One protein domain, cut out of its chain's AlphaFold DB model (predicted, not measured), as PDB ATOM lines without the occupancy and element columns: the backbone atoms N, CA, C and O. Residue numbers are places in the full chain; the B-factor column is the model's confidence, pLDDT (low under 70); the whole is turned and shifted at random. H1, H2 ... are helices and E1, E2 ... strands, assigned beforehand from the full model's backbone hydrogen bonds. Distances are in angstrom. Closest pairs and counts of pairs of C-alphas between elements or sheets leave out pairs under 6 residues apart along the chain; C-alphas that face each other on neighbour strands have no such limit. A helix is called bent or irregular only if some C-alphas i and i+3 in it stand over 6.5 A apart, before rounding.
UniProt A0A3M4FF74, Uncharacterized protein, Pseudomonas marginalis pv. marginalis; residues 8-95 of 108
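This is residues 8 to 95 of the 108 residues of an uncharacterized protein of Pseudomonas marginalis pv. marginalis (UniProt A0A3M4FF74). A tiny two-stranded sheet, E1 and E2, sits in the angle between two helices: kinked H1 packs mainly on E1, and the end of H1 meets the later part of H2 at a steep angle. Little H3 packs on H2 away from H1, and the loops of residues 8 to 25 and 53 to 66 make much of one side. The printed part has 88 residues, with three named helices and two named strands in the order E1, H1, H2, E2, H3; the sheet, E1 - E2, is antiparallel. The class is mostly helix, though under half of the residues are in named elements. The whole is compact, with a radius of gyration of the C-alphas of 12.5 A and spans of 33 by 32 by 22 A.

E1 is residues 26 to 28, beginning at C-alpha 26 (100.405, 141.719, 60.799), and E2 is residues 82 to 84. H1, residues 35 to 52, is 24.9 A long and has a kink of 40 degrees near residue 42; it is irregular, with C-alphas 36 and 39 7.3 A apart. H2, residues 67 to 79, is 18.2 A long. H3, residues 91 to 94, ends at C-alpha 94 (99.522, 139.837, 78.526).

E1 and E2 are antiparallel at 140 degrees, with N 27 and O 83 2.9 A apart, within hydrogen-bond range. The closest C-alphas of E1 and H1, those of Arg 27 and Asn 41, are 5.1 A apart. H1 touches H2 with residues 48 to 52 alone, closest at the C-alphas of Cys 52 and Leu 73, 5.7 A; they run opposite ways at a steep tilt of 67 degrees, only just short of about perpendicular. H2 touches H3, closest at the C-alphas of Ala 71 and Val 91, 5.6 A. H1 and H3 are apart. Every O i to N i+4 pair is within hydrogen-bond range in H2, 10 of 14 in H1, and H3 is too short for one.

The C-alphas farthest apart, of Asn 15 and Asp 79, are 35.2 A apart. The printed part has no cut. The link from H1 to H2 is long, 14 residues. Mean pLDDT of the printed part is 86.5; residues 62 to 65 and 87 to 88 are under 70.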
ATOM      1  N   ALA A   8      97.550 133.438  62.819       82.06
ATOM      2  CA  ALA A   8      98.634 132.794  62.087       82.06
ATOM      3  C   ALA A   8      98.958 131.381  62.607       82.06
ATOM      4  O   ALA A   8      99.457 130.533  61.858       82.06
ATOM      5  N   PHE A   9      98.667 131.111  63.885       78.62
ATOM      6  CA  PHE A   9      98.849 129.800  64.510       78.62
ATOM      7  C   PHE A   9      97.607 128.910  64.434       78.62
ATOM      8  O   PHE A   9      97.664 127.763  64.875       78.62
ATOM      9  N   HIS A  10      96.491 129.406  63.896       79.69
ATOM     10  CA  HIS A  10      95.248 128.650  63.831       79.69
ATOM     11  C   HIS A  10      95.218 127.743  62.601       79.69
ATOM     12  O   HIS A  10      95.386 128.228  61.480       79.69
ATOM     13  N   PRO A  11      94.957 126.434  62.767       81.75
ATOM     14  CA  PRO A  11      94.818 125.536  61.634       81.75
ATOM     15  C   PRO A  11      93.683 125.975  60.703       81.75
ATOM     16  O   PRO A  11      92.559 126.224  61.156       81.75
ATOM     17  N   ILE A  12      93.941 126.015  59.395       82.94
ATOM     18  CA  ILE A  12      92.877 126.214  58.405       82.94
ATOM     19  C   ILE A  12      92.153 124.880  58.216       82.94
ATOM     20  O   ILE A  12      92.719 123.903  57.724       82.94
ATOM     21  N   LYS A  13      90.875 124.822  58.603       81.06
ATOM     22  CA  LYS A  13      90.059 123.619  58.393       81.06
ATOM     23  C   LYS A  13      89.787 123.411  56.897       81.06
ATOM     24  O   LYS A  13      89.394 124.376  56.228       81.06
ATOM     25  N   PRO A  14      89.883 122.171  56.382       79.50
ATOM     26  CA  PRO A  14      89.424 121.852  55.034       79.50
ATOM     27  C   PRO A  14      87.969 122.293  54.829       79.50
ATOM     28  O   PRO A  14      87.149 122.163  55.739       79.50
ATOM     29  N   ASN A  15      87.645 122.807  53.639       81.69
ATOM     30  CA  ASN A  15      86.298 123.261  53.251       81.69
ATOM     31  C   ASN A  15      85.711 124.413  54.091       81.69
ATOM     32  O   ASN A  15      84.512 124.664  54.032       81.69
ATOM     33  N   SER A  16      86.532 125.137  54.858       82.38
ATOM     34  CA  SER A  16      86.073 126.304  55.627       82.38
ATOM     35  C   SER A  16      85.852 127.562  54.781       82.38
ATOM     36  O   SER A  16      85.314 128.542  55.286       82.38
ATOM     37  N   GLY A  17      86.300 127.560  53.522       83.31
ATOM     38  CA  GLY A  17      86.347 128.761  52.684       83.31
ATOM     39  C   GLY A  17      87.414 129.774  53.114       83.31
ATOM     40  O   GLY A  17      87.500 130.832  52.500       83.31
ATOM     41  N   ARG A  18      88.224 129.463  54.140       84.62
ATOM     42  CA  ARG A  18      89.376 130.276  54.544       84.62
ATOM     43  C   ARG A  18      90.619 129.904  53.748       84.62
ATOM     44  O   ARG A  18      90.810 128.742  53.383       84.62
ATOM     45  N   ASP A  19      91.475 130.895  53.547       86.44
ATOM     46  CA  ASP A  19      92.795 130.743  52.951       86.44
ATOM     47  C   ASP A  19      93.893 131.308  53.869       86.44
ATOM     48  O   ASP A  19      93.635 131.800  54.968       86.44
ATOM     49  N   GLU A  20      95.138 131.196  53.417       88.38
ATOM     50  CA  GLU A  20      96.326 131.669  54.126       88.38
ATOM     51  C   GLU A  20      96.337 133.181  54.387       88.38
ATOM     52  O   GLU A  20      96.820 133.610  55.437       88.38
ATOM     53  N   ARG A  21      95.814 134.004  53.469       87.31
ATOM     54  CA  ARG A  21      95.821 135.467  53.635       87.31
ATOM     55  C   ARG A  21      94.953 135.869  54.819       87.31
ATOM     56  O   ARG A  21      95.339 136.733  55.599       87.31
ATOM     57  N   MET A  22      93.862 135.135  55.032       87.25
ATOM     58  CA  MET A  22      92.992 135.287  56.202       87.25
ATOM     59  C   MET A  22      93.649 134.884  57.534       87.25
ATOM     60  O   MET A  22      92.993 134.998  58.564       87.25
ATOM     61  N   GLN A  23      94.891 134.386  57.533       89.69
ATOM     62  CA  GLN A  23      95.684 134.127  58.741       89.69
ATOM     63  C   GLN A  23      96.798 135.166  58.951       89.69
ATOM     64  O   GLN A  23      97.543 135.084  59.929       89.69
ATOM     65  N   VAL A  24      96.942 136.150  58.055       92.00
ATOM     66  CA  VAL A  24      97.925 137.224  58.217       92.00
ATOM     67  C   VAL A  24      97.462 138.175  59.316       92.00
ATOM     68  O   VAL A  24      96.522 138.953  59.149       92.00
ATOM     69  N   SER A  25      98.164 138.146  60.444       89.75
ATOM     70  CA  SER A  25      97.864 138.936  61.641       89.75
ATOM     71  C   SER A  25      98.624 140.271  61.713       89.75
ATOM     72  O   SER A  25      98.399 141.077  62.616       89.75
ATOM     73  N   TRP A  26      99.488 140.573  60.744       93.50
ATOM     74  CA  TRP A  26     100.405 141.719  60.799       93.50
ATOM     75  C   TRP A  26     100.177 142.717  59.669       93.50
ATOM     76  O   TRP A  26      99.661 142.380  58.607       93.50
ATOM     77  N   ARG A  27     100.579 143.968  59.901       94.56
ATOM     78  CA  ARG A  27     100.709 145.012  58.877       94.56
ATOM     79  C   ARG A  27     101.917 145.884  59.185       94.56
ATOM     80  O   ARG A  27     102.367 145.937  60.331       94.56
ATOM     81  N   LYS A  28     102.438 146.589  58.189       95.75
ATOM     82  CA  LYS A  28     103.521 147.549  58.411       95.75
ATOM     83  C   LYS A  28     103.065 148.652  59.372       95.75
ATOM     84  O   LYS A  28     101.915 149.099  59.308       95.75
ATOM     85  N   ALA A  29     103.947 149.080  60.273       94.06
ATOM     86  CA  ALA A  29     103.624 150.127  61.233       94.06
ATOM     87  C   ALA A  29     103.163 151.407  60.515       94.06
ATOM     88  O   ALA A  29     103.804 151.878  59.577       94.06
ATOM     89  N   GLY A  30     102.016 151.943  60.936       91.88
ATOM     90  CA  GLY A  30     101.399 153.126  60.327       91.88
ATOM     91  C   GLY A  30     100.644 152.888  59.011       91.88
ATOM     92  O   GLY A  30     100.013 153.819  58.518       91.88
ATOM     93  N   ALA A  31     100.642 151.669  58.456       92.44
ATOM     94  CA  ALA A  31      99.847 151.356  57.267       92.44
ATOM     95  C   ALA A  31      98.335 151.463  57.539       92.44
ATOM     96  O   ALA A  31      97.877 151.255  58.667       92.44
ATOM     97  N   SER A  32      97.548 151.765  56.505       90.75
ATOM     98  CA  SER A  32      96.094 151.926  56.625       90.75
ATOM     99  C   SER A  32      95.421 150.674  57.200       90.75
ATOM    100  O   SER A  32      95.804 149.546  56.899       90.75
ATOM    101  N   ARG A  33      94.390 150.884  58.025       88.00
ATOM    102  CA  ARG A  33      93.536 149.817  58.582       88.00
ATOM    103  C   ARG A  33      92.246 149.613  57.792       88.00
ATOM    104  O   ARG A  33      91.451 148.753  58.154       88.00
ATOM    105  N   HIS A  34      92.000 150.432  56.770       88.69
ATOM    106  CA  HIS A  34      90.806 150.294  55.948       88.69
ATOM    107  C   HIS A  34      90.873 148.999  55.138       88.69
ATOM    108  O   HIS A  34      91.936 148.624  54.645       88.69
ATOM    109  N   PHE A  35      89.721 148.342  54.997       84.81
ATOM    110  CA  PHE A  35      89.575 147.045  54.329       84.81
ATOM    111  C   PHE A  35      90.187 147.020  52.918       84.81
ATOM    112  O   PHE A  35      90.825 146.052  52.527       84.81
ATOM    113  N   GLU A  36      90.088 148.122  52.177       90.50
ATOM    114  CA  GLU A  36      90.659 148.259  50.831       90.50
ATOM    115  C   GLU A  36      92.192 148.093  50.764       90.50
ATOM    116  O   GLU A  36      92.730 147.788  49.702       90.50
ATOM    117  N   PHE A  37      92.897 148.238  51.891       91.19
ATOM    118  CA  PHE A  37      94.344 148.034  51.985       91.19
ATOM    119  C   PHE A  37      94.730 146.653  52.520       91.19
ATOM    120  O   PHE A  37      95.921 146.373  52.642       91.19
ATOM    121  N   GLU A  38      93.768 145.783  52.844       89.31
ATOM    122  CA  GLU A  38      94.039 144.470  53.438       89.31
ATOM    123  C   GLU A  38      94.949 143.623  52.546       89.31
ATOM    124  O   GLU A  38      95.992 143.164  52.995       89.31
ATOM    125  N   VAL A  39      94.650 143.542  51.247       91.25
ATOM    126  CA  VAL A  39      95.464 142.781  50.283       91.25
ATOM    127  C   VAL A  39      96.908 143.285  50.223       91.25
ATOM    128  O   VAL A  39      97.842 142.480  50.143       91.25
ATOM    129  N   THR A  40      97.107 144.603  50.257       93.62
ATOM    130  CA  THR A  40      98.440 145.219  50.234       93.62
ATOM    131  C   THR A  40      99.184 144.942  51.535       93.62
ATOM    132  O   THR A  40     100.312 144.457  51.496       93.62
ATOM    133  N   ASN A  41      98.530 145.166  52.678       93.25
ATOM    134  CA  ASN A  41      99.087 144.874  53.998       93.25
ATOM    135  C   ASN A  41      99.508 143.403  54.113       93.25
ATOM    136  O   ASN A  41     100.609 143.115  54.582       93.25
ATOM    137  N   ASP A  42      98.669 142.485  53.633       93.69
ATOM    138  CA  ASP A  42      98.926 141.045  53.690       93.69
ATOM    139  C   ASP A  42     100.114 140.652  52.835       93.69
ATOM    140  O   ASP A  42     100.963 139.865  53.253       93.69
ATOM    141  N   SER A  43     100.188 141.225  51.635       94.19
ATOM    142  CA  SER A  43     101.264 140.940  50.691       94.19
ATOM    143  C   SER A  43     102.618 141.456  51.197       94.19
ATOM    144  O   SER A  43     103.639 140.832  50.917       94.19
ATOM    145  N   GLU A  44     102.639 142.547  51.970       95.62
ATOM    146  CA  GLU A  44     103.852 143.049  52.631       95.62
ATOM    147  C   GLU A  44     104.234 142.237  53.877       95.62
ATOM    148  O   GLU A  44     105.419 142.005  54.122       95.62
ATOM    149  N   ALA A  45     103.256 141.802  54.673       95.69
ATOM    150  CA  ALA A  45     103.505 141.123  55.942       95.69
ATOM    151  C   ALA A  45     103.853 139.639  55.788       95.69
ATOM    152  O   ALA A  45     104.731 139.142  56.495       95.69
ATOM    153  N   LEU A  46     103.204 138.930  54.861       95.50
ATOM    154  CA  LEU A  46     103.331 137.477  54.720       95.50
ATOM    155  C   LEU A  46     104.788 136.995  54.531       95.50
ATOM    156  O   LEU A  46     105.197 136.069  55.237       95.50
ATOM    157  N   PRO A  47     105.625 137.611  53.668       96.06
ATOM    158  CA  PRO A  47     107.030 137.218  53.543       96.06
ATOM    159  C   PRO A  47     107.827 137.393  54.841       96.06
ATOM    160  O   PRO A  47     108.701 136.578  55.139       96.06
ATOM    161  N   VAL A  48     107.519 138.429  55.625       96.88
ATOM    162  CA  VAL A  48     108.206 138.721  56.890       96.88
ATOM    163  C   VAL A  48     107.769 137.748  57.979       96.88
ATOM    164  O   VAL A  48     108.615 137.256  58.720       96.88
ATOM    165  N   MET A  49     106.489 137.361  58.015       94.25
ATOM    166  CA  MET A  49     106.018 136.289  58.895       94.25
ATOM    167  C   MET A  49     106.807 134.993  58.650       94.25
ATOM    168  O   MET A  49     107.301 134.372  59.589       94.25
ATOM    169  N   TYR A  50     107.032 134.609  57.394       94.62
ATOM    170  CA  TYR A  50     107.870 133.440  57.102       94.62
ATOM    171  C   TYR A  50     109.326 133.621  57.509       94.62
ATOM    172  O   TYR A  50     109.908 132.695  58.071       94.62
ATOM    173  N   ALA A  51     109.905 134.798  57.269       95.25
ATOM    174  CA  ALA A  51     111.270 135.097  57.692       95.25
ATOM    175  C   ALA A  51     111.430 135.016  59.221       95.25
ATOM    176  O   ALA A  51     112.436 134.505  59.704       95.25
ATOM    177  N   CYS A  52     110.411 135.437  59.974       92.50
ATOM    178  CA  CYS A  52     110.385 135.322  61.428       92.50
ATOM    179  C   CYS A  52     110.173 133.885  61.920       92.50
ATOM    180  O   CYS A  52     110.527 133.580  63.055       92.50
ATOM    181  N   GLY A  53     109.660 132.981  61.079       91.00
ATOM    182  CA  GLY A  53     109.506 131.560  61.396       91.00
ATOM    183  C   GLY A  53     108.082 131.137  61.755       91.00
ATOM    184  O   GLY A  53     107.911 130.134  62.453       91.00
ATOM    185  N   TYR A  54     107.071 131.882  61.294       90.81
ATOM    186  CA  TYR A  54     105.700 131.376  61.226       90.81
ATOM    187  C   TYR A  54     105.616 130.201  60.235       90.81
ATOM    188  O   TYR A  54     106.459 130.048  59.346       90.81
ATOM    189  N   ALA A  55     104.593 129.360  60.392       89.12
ATOM    190  CA  ALA A  55     104.382 128.189  59.545       89.12
ATOM    191  C   ALA A  55     104.200 128.573  58.079       89.12
ATOM    192  O   ALA A  55     103.576 129.587  57.796       89.12
ATOM    193  N   LYS A  56     104.678 127.737  57.156       89.88
ATOM    194  CA  LYS A  56     104.475 127.923  55.717       89.88
ATOM    195  C   LYS A  56     103.814 126.670  55.124       89.88
ATOM    196  O   LYS A  56     104.493 125.646  55.046       89.88
ATOM    197  N   PRO A  57     102.542 126.726  54.684       89.44
ATOM    198  CA  PRO A  57     101.661 127.899  54.671       89.44
ATOM    199  C   PRO A  57     101.180 128.317  56.073       89.44
ATOM    200  O   PRO A  57     101.229 127.507  57.006       89.44
ATOM    201  N   LEU A  58     100.703 129.552  56.247       88.38
ATOM    202  CA  LEU A  58     100.076 129.953  57.515       88.38
ATOM    203  C   LEU A  58      98.882 129.038  57.816       88.38
ATOM    204  O   LEU A  58      98.170 128.591  56.916       88.38
ATOM    205  N   GLY A  59      98.681 128.718  59.094       82.06
ATOM    206  CA  GLY A  59      97.646 127.772  59.509       82.06
ATOM    207  C   GLY A  59      97.866 126.315  59.080       82.06
ATOM    208  O   GLY A  59      96.931 125.521  59.141       82.06
ATOM    209  N   SER A  60      99.085 125.935  58.676       81.94
ATOM    210  CA  SER A  60      99.479 124.523  58.500       81.94
ATOM    211  C   SER A  60     100.005 123.851  59.772       81.94
ATOM    212  O   SER A  60     100.252 122.645  59.767       81.94
ATOM    213  N   ASN A  61     100.178 124.603  60.864       71.31
ATOM    214  CA  ASN A  61     100.629 124.041  62.135       71.31
ATOM    215  C   ASN A  61      99.629 123.008  62.665       71.31
ATOM    216  O   ASN A  61      98.438 123.291  62.772       71.31
ATOM    217  N   LEU A  62     100.134 121.830  63.041       58.50
ATOM    218  CA  LEU A  62      99.346 120.798  63.722       58.50
ATOM    219  C   LEU A  62      99.182 121.098  65.219       58.50
ATOM    220  O   LEU A  62      98.157 120.742  65.794       58.50
ATOM    221  N   ASP A  63     100.142 121.817  65.812       64.38
ATOM    222  CA  ASP A  63     100.152 122.207  67.222       64.38
ATOM    223  C   ASP A  63     100.259 123.730  67.385       64.38
ATOM    224  O   ASP A  63     101.061 124.396  66.721       64.38
ATOM    225  N   VAL A  64      99.463 124.290  68.300       64.62
ATOM    226  CA  VAL A  64      99.513 125.719  68.640       64.62
ATOM    227  C   VAL A  64     100.863 126.034  69.287       64.62
ATOM    228  O   VAL A  64     101.269 125.372  70.246       64.62
ATOM    229  N   ALA A  65     101.552 127.064  68.786       69.62
ATOM    230  CA  ALA A  65     102.837 127.484  69.328       69.62
ATOM    231  C   ALA A  65     102.734 127.807  70.832       69.62
ATOM    232  O   ALA A  65     101.730 128.324  71.333       69.62
ATOM    233  N   SER A  66     103.793 127.483  71.577       80.75
ATOM    234  CA  SER A  66     103.882 127.865  72.987       80.75
ATOM    235  C   SER A  66     103.967 129.387  73.124       80.75
ATOM    236  O   SER A  66     104.565 130.042  72.276       80.75
ATOM    237  N   ILE A  67     103.464 129.944  74.232       81.38
ATOM    238  CA  ILE A  67     103.602 131.376  74.562       81.38
ATOM    239  C   ILE A  67     105.041 131.895  74.361       81.38
ATOM    240  O   ILE A  67     105.221 132.988  73.837       81.38
ATOM    241  N   GLY A  68     106.061 131.117  74.746       83.31
ATOM    242  CA  GLY A  68     107.467 131.498  74.567       83.31
ATOM    243  C   GLY A  68     107.860 131.631  73.097       83.31
ATOM    244  O   GLY A  68     108.388 132.663  72.695       83.31
ATOM    245  N   ARG A  69     107.525 130.625  72.280       84.44
ATOM    246  CA  ARG A  69     107.795 130.663  70.839       84.44
ATOM    247  C   ARG A  69     107.012 131.777  70.153       84.44
ATOM    248  O   ARG A  69     107.557 132.471  69.305       84.44
ATOM    249  N   THR A  70     105.753 131.970  70.530       86.56
ATOM    250  CA  THR A  70     104.954 133.072  70.004       86.56
ATOM    251  C   THR A  70     105.592 134.415  70.355       86.56
ATOM    252  O   THR A  70     105.769 135.226  69.458       86.56
ATOM    253  N   ALA A  71     106.040 134.639  71.595       87.56
ATOM    254  CA  ALA A  71     106.718 135.883  71.973       87.56
ATOM    255  C   ALA A  71     107.927 136.206  71.071       87.56
ATOM    256  O   ALA A  71     108.044 137.337  70.606       87.56
ATOM    257  N   GLU A  72     108.772 135.217  70.761       88.12
ATOM    258  CA  GLU A  72     109.917 135.383  69.845       88.12
ATOM    259  C   GLU A  72     109.481 135.798  68.432       88.12
ATOM    260  O   GLU A  72     110.027 136.740  67.855       88.12
ATOM    261  N   LEU A  73     108.476 135.112  67.877       89.88
ATOM    262  CA  LEU A  73     107.957 135.385  66.535       89.88
ATOM    263  C   LEU A  73     107.346 136.786  66.438       89.88
ATOM    264  O   LEU A  73     107.557 137.498  65.456       89.88
ATOM    265  N   GLN A  74     106.607 137.201  67.466       90.25
ATOM    266  CA  GLN A  74     105.986 138.522  67.520       90.25
ATOM    267  C   GLN A  74     107.019 139.631  67.726       90.25
ATOM    268  O   GLN A  74     106.910 140.683  67.099       90.25
ATOM    269  N   ARG A  75     108.052 139.392  68.546       89.38
ATOM    270  CA  ARG A  75     109.184 140.315  68.691       89.38
ATOM    271  C   ARG A  75     109.908 140.505  67.359       89.38
ATOM    272  O   ARG A  75     110.125 141.646  66.973       89.38
ATOM    273  N   CYS A  76     110.175 139.428  66.619       92.81
ATOM    274  CA  CYS A  76     110.776 139.516  65.288       92.81
ATOM    275  C   CYS A  76     109.963 140.415  64.338       92.81
ATOM    276  O   CYS A  76     110.527 141.294  63.690       92.81
ATOM    277  N   MET A  77     108.634 140.271  64.299       94.75
ATOM    278  CA  MET A  77     107.781 141.135  63.468       94.75
ATOM    279  C   MET A  77     107.888 142.613  63.869       94.75
ATOM    280  O   MET A  77     108.007 143.483  63.004       94.75
ATOM    281  N   ILE A  78     107.888 142.897  65.176       92.81
ATOM    282  CA  ILE A  78     108.057 144.255  65.713       92.81
ATOM    283  C   ILE A  78     109.418 144.835  65.313       92.81
ATOM    284  O   ILE A  78     109.480 145.975  64.855       92.81
ATOM    285  N   ASP A  79     110.491 144.053  65.426       93.19
ATOM    286  CA  ASP A  79     111.849 144.475  65.066       93.19
ATOM    287  C   ASP A  79     111.984 144.736  63.551       93.19
ATOM    288  O   ASP A  79     112.756 145.595  63.126       93.19
ATOM    289  N   HIS A  80     111.158 144.076  62.729       95.69
ATOM    290  CA  HIS A  80     111.002 144.357  61.299       95.69
ATOM    291  C   HIS A  80     110.074 145.547  60.978       95.69
ATOM    292  O   HIS A  80     109.823 145.833  59.804       95.69
ATOM    293  N   GLY A  81     109.568 146.265  61.984       95.25
ATOM    294  CA  GLY A  81     108.719 147.443  61.799       95.25
ATOM    295  C   GLY A  81     107.255 147.119  61.490       95.25
ATOM    296  O   GLY A  81     106.556 147.940  60.886       95.25
ATOM    297  N   PHE A  82     106.779 145.936  61.879       95.19
ATOM    298  CA  PHE A  82     105.376 145.548  61.762       95.19
ATOM    299  C   PHE A  82     104.644 145.723  63.090       95.19
ATOM    300  O   PHE A  82     105.210 145.637  64.177       95.19
ATOM    301  N   GLU A  83     103.341 145.943  62.994       92.69
ATOM    302  CA  GLU A  83     102.433 145.964  64.129       92.69
ATOM    303  C   GLU A  83     101.246 145.030  63.864       92.69
ATOM    304  O   GLU A  83     100.864 144.806  62.706       92.69
ATOM    305  N   PRO A  84     100.640 144.461  64.913       89.38
ATOM    306  CA  PRO A  84      99.503 143.578  64.737       89.38
ATOM    307  C   PRO A  84      98.299 144.355  64.187       89.38
ATOM    308  O   PRO A  84      98.047 145.513  64.548       89.38
ATOM    309  N   LYS A  85      97.512 143.706  63.324       87.25
ATOM    310  CA  LYS A  85      96.240 144.258  62.831       87.25
ATOM    311  C   LYS A  85      95.250 144.494  63.982       87.25
ATOM    312  O   LYS A  85      94.572 145.520  64.005       87.25
ATOM    313  N   ASN A  86      95.253 143.591  64.967       77.94
ATOM    314  CA  ASN A  86      94.398 143.595  66.157       77.94
ATOM    315  C   ASN A  86      95.219 143.730  67.451       77.94
ATOM    316  O   ASN A  86      96.224 143.052  67.638       77.94
ATOM    317  N   LYS A  87      94.771 144.576  68.389       65.12
ATOM    318  CA  LYS A  87      95.528 144.881  69.621       65.12
ATOM    319  C   LYS A  87      95.712 143.686  70.570       65.12
ATOM    320  O   LYS A  87      96.683 143.675  71.310       65.12
ATOM    321  N   ILE A  88      94.808 142.704  70.553       63.91
ATOM    322  CA  ILE A  88      94.802 141.582  71.512       63.91
ATOM    323  C   ILE A  88      95.866 140.511  71.215       63.91
ATOM    324  O   ILE A  88      96.073 139.599  72.006       63.91
ATOM    325  N   MET A  89      96.582 140.641  70.095       70.56
ATOM    326  CA  MET A  89      97.468 139.590  69.605       70.56
ATOM    327  C   MET A  89      98.844 139.561  70.268       70.56
ATOM    328  O   MET A  89      99.583 138.629  70.003       70.56
ATOM    329  N   LEU A  90      99.238 140.524  71.108       82.50
ATOM    330  CA  LEU A  90     100.609 140.568  71.635       82.50
ATOM    331  C   LEU A  90     100.770 139.789  72.942       82.50
ATOM    332  O   LEU A  90     100.368 140.257  74.007       82.50
ATOM    333  N   VAL A  91     101.491 138.668  72.880       83.00
ATOM    334  CA  VAL A  91     101.873 137.856  74.047       83.00
ATOM    335  C   VAL A  91     102.491 138.714  75.139       83.00
ATOM    336  O   VAL A  91     102.124 138.593  76.301       83.00
ATOM    337  N   CYS A  92     103.409 139.605  74.775       80.31
ATOM    338  CA  CYS A  92     104.180 140.388  75.736       80.31
ATOM    339  C   CYS A  92     103.389 141.508  76.416       80.31
ATOM    340  O   CYS A  92     103.856 142.048  77.415       80.31
ATOM    341  N   GLN A  93     102.193 141.842  75.918       79.06
ATOM    342  CA  GLN A  93     101.269 142.711  76.650       79.06
ATOM    343  C   GLN A  93     100.573 141.949  77.780       79.06
ATOM    344  O   GLN A  93     100.369 142.500  78.857       79.06
ATOM    345  N   THR A  94     100.231 140.679  77.551       77.50
ATOM    346  CA  THR A  94      99.522 139.837  78.526       77.50
ATOM    347  C   THR A  94     100.471 139.109  79.485       77.50
ATOM    348  O   THR A  94     100.140 138.906  80.649       77.50
ATOM    349  N   TYR A  95     101.661 138.731  79.012       81.06
ATOM    350  CA  TYR A  95     102.645 137.912  79.726       81.06
ATOM    351  C   TYR A  95     104.054 138.528  79.645       81.06
ATOM    352  O   TYR A  95     104.964 137.921  79.072       81.06
TER     353      TYR A  95